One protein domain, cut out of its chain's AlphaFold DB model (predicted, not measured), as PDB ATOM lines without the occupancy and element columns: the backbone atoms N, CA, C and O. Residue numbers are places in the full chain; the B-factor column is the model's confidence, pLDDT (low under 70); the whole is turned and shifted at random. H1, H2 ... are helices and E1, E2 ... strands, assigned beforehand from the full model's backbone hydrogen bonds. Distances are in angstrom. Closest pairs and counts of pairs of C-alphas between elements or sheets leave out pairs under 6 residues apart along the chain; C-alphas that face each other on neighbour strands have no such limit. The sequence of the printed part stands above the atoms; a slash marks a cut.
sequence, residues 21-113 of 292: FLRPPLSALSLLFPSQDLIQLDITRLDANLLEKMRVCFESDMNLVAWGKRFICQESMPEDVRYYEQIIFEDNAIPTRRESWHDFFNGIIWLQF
ATOM      1  N   PHE A  21      37.846  25.806  95.665       92.56
ATOM      2  CA  PHE A  21      37.595  27.249  95.628       92.56
ATOM      3  C   PHE A  21      38.486  28.076  96.568       92.56
ATOM      4  O   PHE A  21      38.425  29.300  96.546       92.56
ATOM      5  N   LEU A  22      39.348  27.454  97.378       90.06
ATOM      6  CA  LEU A  22      40.334  28.163  98.204       90.06
ATOM      7  C   LEU A  22      41.635  28.471  97.457       90.06
ATOM      8  O   LEU A  22      42.491  29.173  97.996       90.06
ATOM      9  N   ARG A  23      41.817  27.958  96.233       88.00
ATOM     10  CA  ARG A  23      43.060  28.132  95.469       88.00
ATOM     11  C   ARG A  23      42.818  28.661  94.056       88.00
ATOM     12  O   ARG A  23      41.755  28.422  93.483       88.00
ATOM     13  N   PRO A  24      43.800  29.366  93.469       90.50
ATOM     14  CA  PRO A  24      43.701  29.805  92.089       90.50
ATOM     15  C   PRO A  24      43.555  28.625  91.110       90.50
ATOM     16  O   PRO A  24      44.135  27.564  91.342       90.50
ATOM     17  N   PRO A  25      42.830  28.816  89.997       92.19
ATOM     18  CA  PRO A  25      42.084  30.030  89.654       92.19
ATOM     19  C   PRO A  25      40.689  30.107  90.290       92.19
ATOM     20  O   PRO A  25      40.073  31.165  90.236       92.19
ATOM     21  N   LEU A  26      40.185  29.028  90.897       94.25
ATOM     22  CA  LEU A  26      38.812  28.967  91.414       94.25
ATOM     23  C   LEU A  26      38.563  29.942  92.571       94.25
ATOM     24  O   LEU A  26      37.462  30.472  92.695       94.25
ATOM     25  N   SER A  27      39.586  30.268  93.362       91.69
ATOM     26  CA  SER A  27      39.484  31.293  94.405       91.69
ATOM     27  C   SER A  27      39.184  32.689  93.874       91.69
ATOM     28  O   SER A  27      38.562  33.482  94.582       91.69
ATOM     29  N   ALA A  28      39.540  32.989  92.620       89.81
ATOM     30  CA  ALA A  28      39.192  34.263  91.999       89.81
ATOM     31  C   ALA A  28      37.673  34.427  91.842       89.81
ATOM     32  O   ALA A  28      37.185  35.552  91.854       89.81
ATOM     33  N   LEU A  29      36.907  33.331  91.767       91.56
ATOM     34  CA  LEU A  29      35.449  33.400  91.677       91.56
ATOM     35  C   LEU A  29      34.819  34.019  92.931       91.56
ATOM     36  O   LEU A  29      33.799  34.688  92.817       91.56
ATOM     37  N   SER A  30      35.447  33.879  94.103       89.50
ATOM     38  CA  SER A  30      34.966  34.524  95.335       89.50
ATOM     39  C   SER A  30      35.165  36.044  95.308       89.50
ATOM     40  O   SER A  30      34.451  36.770  95.989       89.50
ATOM     41  N   LEU A  31      36.118  36.538  94.507       86.50
ATOM     42  CA  LEU A  31      36.279  37.972  94.248       86.50
ATOM     43  C   LEU A  31      35.223  38.476  93.256       86.50
ATOM     44  O   LEU A  31      34.751  39.599  93.390       86.50
ATOM     45  N   LEU A  32      34.850  37.643  92.277       86.75
ATOM     46  CA  LEU A  32      33.825  37.961  91.278       86.75
ATOM     47  C   LEU A  32      32.409  37.940  91.865       86.75
ATOM     48  O   LEU A  32      31.587  38.774  91.507       86.75
ATOM     49  N   PHE A  33      32.125  36.987  92.752       89.69
ATOM     50  CA  PHE A  33      30.801  36.750  93.325       89.69
ATOM     51  C   PHE A  33      30.878  36.740  94.860       89.69
ATOM     52  O   PHE A  33      30.647  35.699  95.476       89.69
ATOM     53  N   PRO A  34      31.190  37.882  95.505       88.06
ATOM     54  CA  PRO A  34      31.427  37.946  96.951       88.06
ATOM     55  C   PRO A  34      30.193  37.583  97.788       88.06
ATOM     56  O   PRO A  34      30.317  37.133  98.924       88.06
ATOM     57  N   SER A  35      28.997  37.743  97.217       88.06
ATOM     58  CA  SER A  35      27.720  37.377  97.839       88.06
ATOM     59  C   SER A  35      27.453  35.861  97.851       88.06
ATOM     60  O   SER A  35      26.492  35.417  98.479       88.06
ATOM     61  N   GLN A  36      28.274  35.058  97.164       90.44
ATOM     62  CA  GLN A  36      28.137  33.606  97.086       90.44
ATOM     63  C   GLN A  36      29.267  32.910  97.850       90.44
ATOM     64  O   GLN A  36      30.438  33.021  97.498       90.44
ATOM     65  N   ASP A  37      28.913  32.101  98.851       91.06
ATOM     66  CA  ASP A  37      29.872  31.193  99.485       91.06
ATOM     67  C   ASP A  37      30.156  30.017  98.540       91.06
ATOM     68  O   ASP A  37      29.366  29.073  98.430       91.06
ATOM     69  N   LEU A  38      31.258  30.125  97.798       92.06
ATOM     70  CA  LEU A  38      31.744  29.089  96.886       92.06
ATOM     71  C   LEU A  38      32.535  27.998  97.612       92.06
ATOM     72  O   LEU A  38      32.645  26.884  97.111       92.06
ATOM     73  N   ILE A  39      33.073  28.287  98.798       89.00
ATOM     74  CA  ILE A  39      33.898  27.338  99.554       89.00
ATOM     75  C   ILE A  39      33.034  26.170 100.041       89.00
ATOM     76  O   ILE A  39      33.493  25.028 100.000       89.00
ATOM     77  N   GLN A  40      31.798  26.468 100.452       87.62
ATOM     78  CA  GLN A  40      30.779  25.506 100.895       87.62
ATOM     79  C   GLN A  40      29.800  25.099  99.778       87.62
ATOM     80  O   GLN A  40      28.711  24.579 100.054       87.62
ATOM     81  N   LEU A  41      30.121  25.398  98.514       90.69
ATOM     82  CA  LEU A  41      29.258  25.045  97.396       90.69
ATOM     83  C   LEU A  41      29.375  23.549  97.092       90.69
ATOM     84  O   LEU A  41      30.466  23.026  96.879       90.69
ATOM     85  N   ASP A  42      28.225  22.889  97.047       89.62
ATOM     86  CA  ASP A  42      28.096  21.467  96.748       89.62
ATOM     87  C   ASP A  42      27.304  21.258  95.454       89.62
ATOM     88  O   ASP A  42      26.449  22.077  95.100       89.62
ATOM     89  N   ILE A  43      27.565  20.137  94.777       93.44
ATOM     90  CA  ILE A  43      26.955  19.797  93.491       93.44
ATOM     91  C   ILE A  43      25.420  19.770  93.563       93.44
ATOM     92  O   ILE A  43      24.759  20.248  92.646       93.44
ATOM     93  N   THR A  44      24.835  19.329  94.682       94.19
ATOM     94  CA  THR A  44      23.369  19.251  94.866       94.19
ATOM     95  C   THR A  44      22.674  20.616  94.859       94.19
ATOM     96  O   THR A  44      21.456  20.714  94.691       94.19
ATOM     97  N   ARG A  45      23.441  21.699  95.042       93.38
ATOM     98  CA  ARG A  45      22.945  23.081  95.053       93.38
ATOM     99  C   ARG A  45      23.025  23.750  93.684       93.38
ATOM    100  O   ARG A  45      22.564  24.882  93.555       93.38
ATOM    101  N   LEU A  46      23.633  23.097  92.693       96.50
ATOM    102  CA  LEU A  46      23.830  23.662  91.363       96.50
ATOM    103  C   LEU A  46      22.547  23.527  90.550       96.50
ATOM    104  O   LEU A  46      22.123  22.424  90.209       96.50
ATOM    105  N   ASP A  47      21.930  24.658  90.238       96.62
ATOM    106  CA  ASP A  47      20.789  24.741  89.337       96.62
ATOM    107  C   ASP A  47      20.694  26.138  88.699       96.62
ATOM    108  O   ASP A  47      21.453  27.063  89.017       96.62
ATOM    109  N   ALA A  48      19.728  26.305  87.795       96.75
ATOM    110  CA  ALA A  48      19.442  27.589  87.164       96.75
ATOM    111  C   ALA A  48      19.061  28.693  88.173       96.75
ATOM    112  O   ALA A  48      19.376  29.860  87.951       96.75
ATOM    113  N   ASN A  49      18.409  28.352  89.293       95.88
ATOM    114  CA  ASN A  49      17.974  29.337  90.287       95.88
ATOM    115  C   ASN A  49      19.156  29.926  91.059       95.88
ATOM    116  O   ASN A  49      19.138  31.111  91.393       95.88
ATOM    117  N   LEU A  50      20.171  29.113  91.362       96.12
ATOM    118  CA  LEU A  50      21.425  29.581  91.937       96.12
ATOM    119  C   LEU A  50      22.086  30.596  91.001       96.12
ATOM    120  O   LEU A  50      22.410  31.700  91.439       96.12
ATOM    121  N   LEU A  51      22.221  30.261  89.714       96.31
ATOM    122  CA  LEU A  51      22.817  31.158  88.723       96.31
ATOM    123  C   LEU A  51      22.003  32.446  88.531       96.31
ATOM    124  O   LEU A  51      22.593  33.518  88.438       96.31
ATOM    125  N   GLU A  52      20.666  32.387  88.551       95.06
ATOM    126  CA  GLU A  52      19.822  33.592  88.524       95.06
ATOM    127  C   GLU A  52      20.012  34.473  89.765       95.06
ATOM    128  O   GLU A  52      20.109  35.695  89.643       95.06
ATOM    129  N   LYS A  53      20.117  33.885  90.964       93.81
ATOM    130  CA  LYS A  53      20.418  34.650  92.187       93.81
ATOM    131  C   LYS A  53      21.784  35.321  92.092       93.81
ATOM    132  O   LYS A  53      21.894  36.514  92.368       93.81
ATOM    133  N   MET A  54      22.798  34.578  91.649       93.62
ATOM    134  CA  MET A  54      24.138  35.120  91.420       93.62
ATOM    135  C   MET A  54      24.116  36.243  90.378       93.62
ATOM    136  O   MET A  54      24.752  37.268  90.600       93.62
ATOM    137  N   ARG A  55      23.343  36.097  89.291       92.19
ATOM    138  CA  ARG A  55      23.151  37.133  88.263       92.19
ATOM    139  C   ARG A  55      22.614  38.428  88.863       92.19
ATOM    140  O   ARG A  55      23.200  39.480  88.638       92.19
ATOM    141  N   VAL A  56      21.522  38.348  89.626       89.38
ATOM    142  CA  VAL A  56      20.875  39.521  90.236       89.38
ATOM    143  C   VAL A  56      21.821  40.237  91.200       89.38
ATOM    144  O   VAL A  56      21.947  41.458  91.128       89.38
ATOM    145  N   CYS A  57      22.521  39.493  92.064       87.31
ATOM    146  CA  CYS A  57      23.520  40.075  92.964       87.31
ATOM    147  C   CYS A  57      24.652  40.746  92.178       87.31
ATOM    148  O   CYS A  57      24.966  41.905  92.424       87.31
ATOM    149  N   PHE A  58      25.209  40.052  91.185       84.25
ATOM    150  CA  PHE A  58      26.335  40.548  90.400       84.25
ATOM    151  C   PHE A  58      25.995  41.808  89.588       84.25
ATOM    152  O   PHE A  58      26.792  42.743  89.522       84.25
ATOM    153  N   GLU A  59      24.805  41.870  88.985       83.88
ATOM    154  CA  GLU A  59      24.328  43.065  88.277       83.88
ATOM    155  C   GLU A  59      24.115  44.251  89.227       83.88
ATOM    156  O   GLU A  59      24.482  45.377  88.881       83.88
ATOM    157  N   SER A  60      23.570  43.995  90.422       81.50
ATOM    158  CA  SER A  60      23.354  45.007  91.459       81.50
ATOM    159  C   SER A  60      24.673  45.566  91.994       81.50
ATOM    160  O   SER A  60      24.844  46.783  92.047       81.50
ATOM    161  N   ASP A  61      25.618  44.694  92.350       75.81
ATOM    162  CA  ASP A  61      26.915  45.076  92.928       75.81
ATOM    163  C   ASP A  61      27.737  45.942  91.960       75.81
ATOM    164  O   ASP A  61      28.461  46.849  92.370       75.81
ATOM    165  N   MET A  62      27.585  45.694  90.658       71.56
ATOM    166  CA  MET A  62      28.347  46.363  89.608       71.56
ATOM    167  C   MET A  62      27.583  47.506  88.914       71.56
ATOM    168  O   MET A  62      28.128  48.115  87.990       71.56
ATOM    169  N   ASN A  63      26.345  47.815  89.334       67.19
ATOM    170  CA  ASN A  63      25.468  48.813  88.696       67.19
ATOM    171  C   ASN A  63      25.346  48.613  87.168       67.19
ATOM    172  O   ASN A  63      25.388  49.558  86.374       67.19
ATOM    173  N   LEU A  64      25.253  47.355  86.739       68.19
ATOM    174  CA  LEU A  64      25.270  46.991  85.325       68.19
ATOM    175  C   LEU A  64      23.862  46.978  84.737       68.19
ATOM    176  O   LEU A  64      22.890  46.615  85.394       68.19
ATOM    177  N   VAL A  65      23.763  47.306  83.449       62.56
ATOM    178  CA  VAL A  65      22.539  47.065  82.681       62.56
ATOM    179  C   VAL A  65      22.354  45.556  82.520       62.56
ATOM    180  O   VAL A  65      23.304  44.851  82.162       62.56
ATOM    181  N   ALA A  66      21.135  45.069  82.765       64.75
ATOM    182  CA  ALA A  66      20.776  43.671  82.562       64.75
ATOM    183  C   ALA A  66      21.114  43.243  81.126       64.75
ATOM    184  O   ALA A  66      20.670  43.852  80.153       64.75
ATOM    185  N   TRP A  67      21.901  42.180  80.989       73.12
ATOM    186  CA  TRP A  67      22.450  41.733  79.705       73.12
ATOM    187  C   TRP A  67      21.480  40.846  78.898       73.12
ATOM    188  O   TRP A  67      21.836  40.301  77.856       73.12
ATOM    189  N   GLY A  68      20.229  40.743  79.360       80.38
ATOM    190  CA  GLY A  68      19.082  40.276  78.579       80.38
ATOM    191  C   GLY A  68      18.856  38.765  78.534       80.38
ATOM    192  O   GLY A  68      17.824  38.358  78.009       80.38
ATOM    193  N   LYS A  69      19.754  37.940  79.093       92.06
ATOM    194  CA  LYS A  69      19.593  36.476  79.147       92.06
ATOM    195  C   LYS A  69      19.284  35.962  80.553       92.06
ATOM    196  O   LYS A  69      19.651  36.597  81.540       92.06
ATOM    197  N   ARG A  70      18.605  34.812  80.630       94.44
ATOM    198  CA  ARG A  70      18.224  34.145  81.889       94.44
ATOM    199  C   ARG A  70      18.592  32.668  81.888       94.44
ATOM    200  O   ARG A  70      18.462  32.006  80.862       94.44
ATOM    201  N   PHE A  71      18.981  32.136  83.036       96.88
ATOM    202  CA  PHE A  71      19.162  30.700  83.234       96.88
ATOM    203  C   PHE A  71      17.809  30.023  83.453       96.88
ATOM    204  O   PHE A  71      16.966  30.520  84.201       96.88
ATOM    205  N   ILE A  72      17.597  28.881  82.799       96.25
ATOM    206  CA  ILE A  72      16.371  28.085  82.933       96.25
ATOM    207  C   ILE A  72      16.714  26.624  83.214       96.25
ATOM    208  O   ILE A  72      17.694  26.096  82.695       96.25
ATOM    209  N   CYS A  73      15.911  25.969  84.055       95.31
ATOM    210  CA  CYS A  73      16.093  24.555  84.385       95.31
ATOM    211  C   CYS A  73      15.788  23.710  83.145       95.31
ATOM    212  O   CYS A  73      14.642  23.697  82.689       95.31
ATOM    213  N   GLN A  74      16.791  23.014  82.606       92.31
ATOM    214  CA  GLN A  74      16.652  22.267  81.354       92.31
ATOM    215  C   GLN A  74      15.601  21.152  81.464       92.31
ATOM    216  O   GLN A  74      14.840  20.917  80.534       92.31
ATOM    217  N   GLU A  75      15.501  20.508  82.624       90.69
ATOM    218  CA  GLU A  75      14.559  19.419  82.899       90.69
ATOM    219  C   GLU A  75      13.099  19.893  82.974       90.69
ATOM    220  O   GLU A  75      12.180  19.083  82.920       90.69
ATOM    221  N   SER A  76      12.876  21.203  83.129       89.50
ATOM    222  CA  SER A  76      11.538  21.813  83.125       89.50
ATOM    223  C   SER A  76      11.149  22.380  81.757       89.50
ATOM    224  O   SER A  76      10.043  22.900  81.607       89.50
ATOM    225  N   MET A  77      12.047  22.316  80.771       88.62
ATOM    226  CA  MET A  77      11.747  22.727  79.404       88.62
ATOM    227  C   MET A  77      10.938  21.638  78.690       88.62
ATOM    228  O   MET A  77      11.155  20.451  78.942       88.62
ATOM    229  N   PRO A  78      10.028  22.008  77.772       88.44
ATOM    230  CA  PRO A  78       9.479  21.056  76.814       88.44
ATOM    231  C   PRO A  78      10.600  20.368  76.029       88.44
ATOM    232  O   PRO A  78      11.692  20.922  75.894       88.44
ATOM    233  N   GLU A  79      10.322  19.189  75.468       86.50
ATOM    234  CA  GLU A  79      11.242  18.592  74.498       86.50
ATOM    235  C   GLU A  79      11.481  19.581  73.353       86.50
ATOM    236  O   GLU A  79      10.562  19.942  72.616       86.50
ATOM    237  N   ASP A  80      12.727  20.029  73.231       86.88
ATOM    238  CA  ASP A  80      13.153  20.978  72.218       86.88
ATOM    239  C   ASP A  80      14.185  20.306  71.315       86.88
ATOM    240  O   ASP A  80      15.197  19.770  71.771       86.88
ATOM    241  N   VAL A  81      13.897  20.299  70.018       88.94
ATOM    242  CA  VAL A  81      14.764  19.703  68.996       88.94
ATOM    243  C   VAL A  81      15.856  20.664  68.534       88.94
ATOM    244  O   VAL A  81      16.771  20.249  67.816       88.94
ATOM    245  N   ARG A  82      15.762  21.949  68.903       92.31
ATOM    246  CA  ARG A  82      16.751  22.963  68.549       92.31
ATOM    247  C   ARG A  82      18.085  22.647  69.211       92.31
ATOM    248  O   ARG A  82      18.182  22.109  70.312       92.31
ATOM    249  N   TYR A  83      19.151  23.016  68.516       92.19
ATOM    250  CA  TYR A  83      20.493  22.924  69.067       92.19
ATOM    251  C   TYR A  83      20.650  23.897  70.249       92.19
ATOM    252  O   TYR A  83      20.104  24.994  70.220       92.19
ATOM    253  N   TYR A  84      21.433  23.529  71.268       93.81
ATOM    254  CA  TYR A  84      21.605  24.314  72.502       93.81
ATOM    255  C   TYR A  84      21.889  25.811  72.264       93.81
ATOM    256  O   TYR A  84      21.226  26.673  72.837       93.81
ATOM    257  N   GLU A  85      22.815  26.134  71.355       95.31
ATOM    258  CA  GLU A  85      23.141  27.532  71.024       95.31
ATOM    259  C   GLU A  85      21.966  28.280  70.376       95.31
ATOM    260  O   GLU A  85      21.845  29.492  70.530       95.31
ATOM    261  N   GLN A  86      21.091  27.575  69.660       95.81
ATOM    262  CA  GLN A  86      19.934  28.170  68.991       95.81
ATOM    263  C   GLN A  86      18.870  28.596  70.005       95.81
ATOM    264  O   GLN A  86      18.335  29.693  69.889       95.81
ATOM    265  N   ILE A  87      18.647  27.799  71.054       95.62
ATOM    266  CA  ILE A  87      17.766  28.171  72.173       95.62
ATOM    267  C   ILE A  87      18.272  29.457  72.843       95.62
ATOM    268  O   ILE A  87      17.509  30.396  73.064       95.62
ATOM    269  N   ILE A  88      19.579  29.542  73.115       95.94
ATOM    270  CA  ILE A  88      20.194  30.735  73.723       95.94
ATOM    271  C   ILE A  88      20.019  31.978  72.855       95.94
ATOM    272  O   ILE A  88      19.812  33.081  73.382       95.94
ATOM    273  N   PHE A  89      20.152  31.810  71.544       95.94
ATOM    274  CA  PHE A  89      20.047  32.891  70.582       95.94
ATOM    275  C   PHE A  89      18.609  33.404  70.457       95.94
ATOM    276  O   PHE A  89      18.382  34.605  70.594       95.94
ATOM    277  N   GLU A  90      17.649  32.503  70.243       95.25
ATOM    278  CA  GLU A  90      16.251  32.841  69.951       95.25
ATOM    279  C   GLU A  90      15.471  33.251  71.209       95.25
ATOM    280  O   GLU A  90      14.756  34.254  71.198       95.25
ATOM    281  N   ASP A  91      15.652  32.531  72.319       94.75
ATOM    282  CA  ASP A  91      14.797  32.683  73.504       94.75
ATOM    283  C   ASP A  91      15.444  33.544  74.597       94.75
ATOM    284  O   ASP A  91      14.825  33.837  75.623       94.75
ATOM    285  N   ASN A  92      16.712  33.931  74.412       94.75
ATOM    286  CA  ASN A  92      17.540  34.543  75.454       94.75
ATOM    287  C   ASN A  92      17.562  33.724  76.757       94.75
ATOM    288  O   ASN A  92      17.661  34.269  77.860       94.75
ATOM    289  N   ALA A  93      17.479  32.403  76.628       94.69
ATOM    290  CA  ALA A  93      17.445  31.483  77.746       94.69
ATOM    291  C   ALA A  93      18.629  30.523  77.685       94.69
ATOM    292  O   ALA A  93      18.958  30.016  76.620       94.69
ATOM    293  N   ILE A  94      19.272  30.275  78.822       96.75
ATOM    294  CA  ILE A  94      20.421  29.377  78.944       96.75
ATOM    295  C   ILE A  94      19.947  28.116  79.668       96.75
ATOM    296  O   ILE A  94      19.804  28.148  80.899       96.75
ATOM    297  N   PRO A  95      19.669  27.020  78.935       96.75
ATOM    298  CA  PRO A  95      19.349  25.739  79.545       96.75
ATOM    299  C   PRO A  95      20.475  25.314  80.482       96.75
ATOM    300  O   PRO A  95      21.643  25.310  80.107       96.75
ATOM    301  N   THR A  96      20.124  25.014  81.724       97.00
ATOM    302  CA  THR A  96      21.066  24.633  82.776       97.00
ATOM    303  C   THR A  96      20.525  23.385  83.454       97.00
ATOM    304  O   THR A  96      19.408  23.402  83.981       97.00
ATOM    305  N   ARG A  97      21.308  22.307  83.433       96.88
ATOM    306  CA  ARG A  97      21.007  21.056  84.132       96.88
ATOM    307  C   ARG A  97      21.266  21.205  85.621       96.88
ATOM    308  O   ARG A  97      22.179  21.925  86.039       96.88
ATOM    309  N   ARG A  98      20.483  20.498  86.429       96.94
ATOM    310  CA  ARG A  98      20.746  20.398  87.869       96.94
ATOM    311  C   ARG A  98      21.987  19.547  88.110       96.94
ATOM    312  O   ARG A  98      22.299  18.659  87.323       96.94
ATOM    313  N   GLU A  99      22.682  19.825  89.207       96.94
ATOM    314  CA  GLU A  99      23.817  19.022  89.674       96.94
ATOM    315  C   GLU A  99      24.948  18.891  88.637       96.94
ATOM    316  O   GLU A  99      25.656  17.889  88.577       96.94
ATOM    317  N   SER A 100      25.138  19.930  87.818       97.44
ATOM    318  CA  SER A 100      26.116  19.960  86.729       97.44
ATOM    319  C   SER A 100      27.156  21.055  86.969       97.44
ATOM    320  O   SER A 100      26.885  22.245  86.792       97.44
ATOM    321  N   TRP A 101      28.377  20.658  87.354       97.75
ATOM    322  CA  TRP A 101      29.514  21.584  87.465       97.75
ATOM    323  C   TRP A 101      29.825  22.255  86.133       97.75
ATOM    324  O   TRP A 101      30.121  23.448  86.094       97.75
ATOM    325  N   HIS A 102      29.704  21.500  85.047       97.88
ATOM    326  CA  HIS A 102      29.878  21.991  83.692       97.88
ATOM    327  C   HIS A 102      28.948  23.173  83.374       97.88
ATOM    328  O   HIS A 102      29.409  24.237  82.957       97.88
ATOM    329  N   ASP A 103      27.645  23.021  83.641       98.12
ATOM    330  CA  ASP A 103      26.657  24.064  83.343       98.12
ATOM    331  C   ASP A 103      26.772  25.232  84.326       98.12
ATOM    332  O   ASP A 103      26.619  26.386  83.924       98.12
ATOM    333  N   PHE A 104      27.120  24.955  85.588       98.31
ATOM    334  CA  PHE A 104      27.461  25.987  86.561       98.31
ATOM    335  C   PHE A 104      28.620  26.856  86.064       98.31
ATOM    336  O   PHE A 104      28.477  28.077  85.994       98.31
ATOM    337  N   PHE A 105      29.747  26.260  85.657       98.38
ATOM    338  CA  PHE A 105      30.883  27.028  85.147       98.38
ATOM    339  C   PHE A 105      30.566  27.722  83.824       98.38
ATOM    340  O   PHE A 105      30.974  28.868  83.649       98.38
ATOM    341  N   ASN A 106      29.789  27.112  82.925       98.31
ATOM    342  CA  ASN A 106      29.299  27.815  81.738       98.31
ATOM    343  C   ASN A 106      28.477  29.057  82.137       98.31
ATOM    344  O   ASN A 106      28.658  30.130  81.561       98.31
ATOM    345  N   GLY A 107      27.632  28.944  83.164       97.12
ATOM    346  CA  GLY A 107      26.891  30.064  83.737       97.12
ATOM    347  C   GLY A 107      27.789  31.157  84.312       97.12
ATOM    348  O   GLY A 107      27.593  32.332  84.002       97.12
ATOM    349  N   ILE A 108      28.828  30.788  85.063       96.06
ATOM    350  CA  ILE A 108      29.848  31.726  85.560       96.06
ATOM    351  C   ILE A 108      30.506  32.498  84.409       96.06
ATOM    352  O   ILE A 108      30.647  33.720  84.489       96.06
ATOM    353  N   ILE A 109      30.851  31.817  83.314       96.75
ATOM    354  CA  ILE A 109      31.449  32.456  82.136       96.75
ATOM    355  C   ILE A 109      30.458  33.394  81.441       96.75
ATOM    356  O   ILE A 109      30.843  34.497  81.060       96.75
ATOM    357  N   TRP A 110      29.181  33.022  81.330       95.88
ATOM    358  CA  TRP A 110      28.133  33.921  80.836       95.88
ATOM    359  C   TRP A 110      27.983  35.187  81.693       95.88
ATOM    360  O   TRP A 110      27.843  36.280  81.148       95.88
ATOM    361  N   LEU A 111      28.067  35.067  83.022       93.75
ATOM    362  CA  LEU A 111      28.001  36.210  83.940       93.75
ATOM    363  C   LEU A 111      29.229  37.125  83.837       93.75
ATOM    364  O   LEU A 111      29.102  38.356  83.881       93.75
ATOM    365  N   GLN A 112      30.417  36.536  83.692       92.25
ATOM    366  CA  GLN A 112      31.679  37.268  83.623       92.25
ATOM    367  C   GLN A 112      31.905  37.912  82.246       92.25
ATOM    368  O   GLN A 112      32.342  39.063  82.176       92.25
ATOM    369  N   PHE A 113      31.556  37.202  81.168       94.50
ATOM    370  CA  PHE A 113      31.831  37.562  79.775       94.50
ATOM    371  C   PHE A 113      30.573  37.596  78.881       94.50
ATOM    372  O   PHE A 113      30.532  36.928  77.837       94.50
TER     373      PHE A 113
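AT A GLANCE: This is residues 21 to 113 of the 292 residues of the protein "DUF3025 domain-containing protein" of Glaciecola sp. 33A (UniProt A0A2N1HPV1). Two helices, H2 and H4, stand side by side in the middle, with a short helix, H1, at one end of the longest axis; toward the other end come two short parallel strands, E1 and E2, and then the helix H3. H3 packs mainly on E2, and the link after H1 is long. The 93 printed residues hold four named helices and two named strands, in the order H1, H2, E1, H3, E2, H4, and the class is mostly helix. The whole is compact, with a radius of gyration of the C-alphas of 13.5 A and spans of 40 by 30 by 19 A.

HOW THE PARTS SIT: H1, residues 28 to 32, is close but not clearly touching to H2, residues 48 to 61; the closest C-alphas, those of Leu 32 and Phe 58, are 8.0 A apart. H2 and H4, residues 101 to 112, touch, with the C-alphas of Leu 51 and Gly 107 closest at 6.5 A, and they run the same way at a shallow tilt of 23 degrees. H1 is also close but not clearly touching to H4, with the C-alphas of Leu 32 and Gln 112 closest at 8.0 A. The closest C-alphas of H2 and E1, residues 70 to 73, are those of Ala 48 and Phe 71, 5.0 A apart. E1 and E2, residues 93 to 96, are parallel neighbours at 40 degrees; N 94 and O 70, 2.8 A, and N 72 and O 94, 3.0 A, are within hydrogen-bond range. E1, H3, residues 84 to 91, and E2 form a strand-helix-strand unit, two parallel neighbour strands with a helix between them along the chain. The closest C-alphas of H3 and E2 are those of Ile 88 and Ile 94, 5.4 A apart. H3 is apart from H1, H2 and H4. In H1, H2, H3 and H4 every O i to N i+4 pair is within hydrogen-bond range.

IN THESE COORDINATES: H1 begins at C-alpha 28, (39.192, 34.263, 91.999), and is 6.6 A long from first to last C-alpha. H2 is 19.9 A long and begins at C-alpha 48, (19.442, 27.589, 87.164). E1 measures 10.1 A, H3 10.8 A and E2 9.2 A. H4 is 16.3 A long and ends at C-alpha 112, (31.679, 37.268, 83.623).

THE WHOLE: The two C-alphas farthest apart are those of Leu 22 and Val 81, 39.7 A. The printed part has no cut. The link from H1 to H2, residues 33 to 47, is long; those from H3 to E2 and from E2 to H4 are tight. The mean pLDDT of the printed part is 91.0, and residues 63 to 66 are under 70.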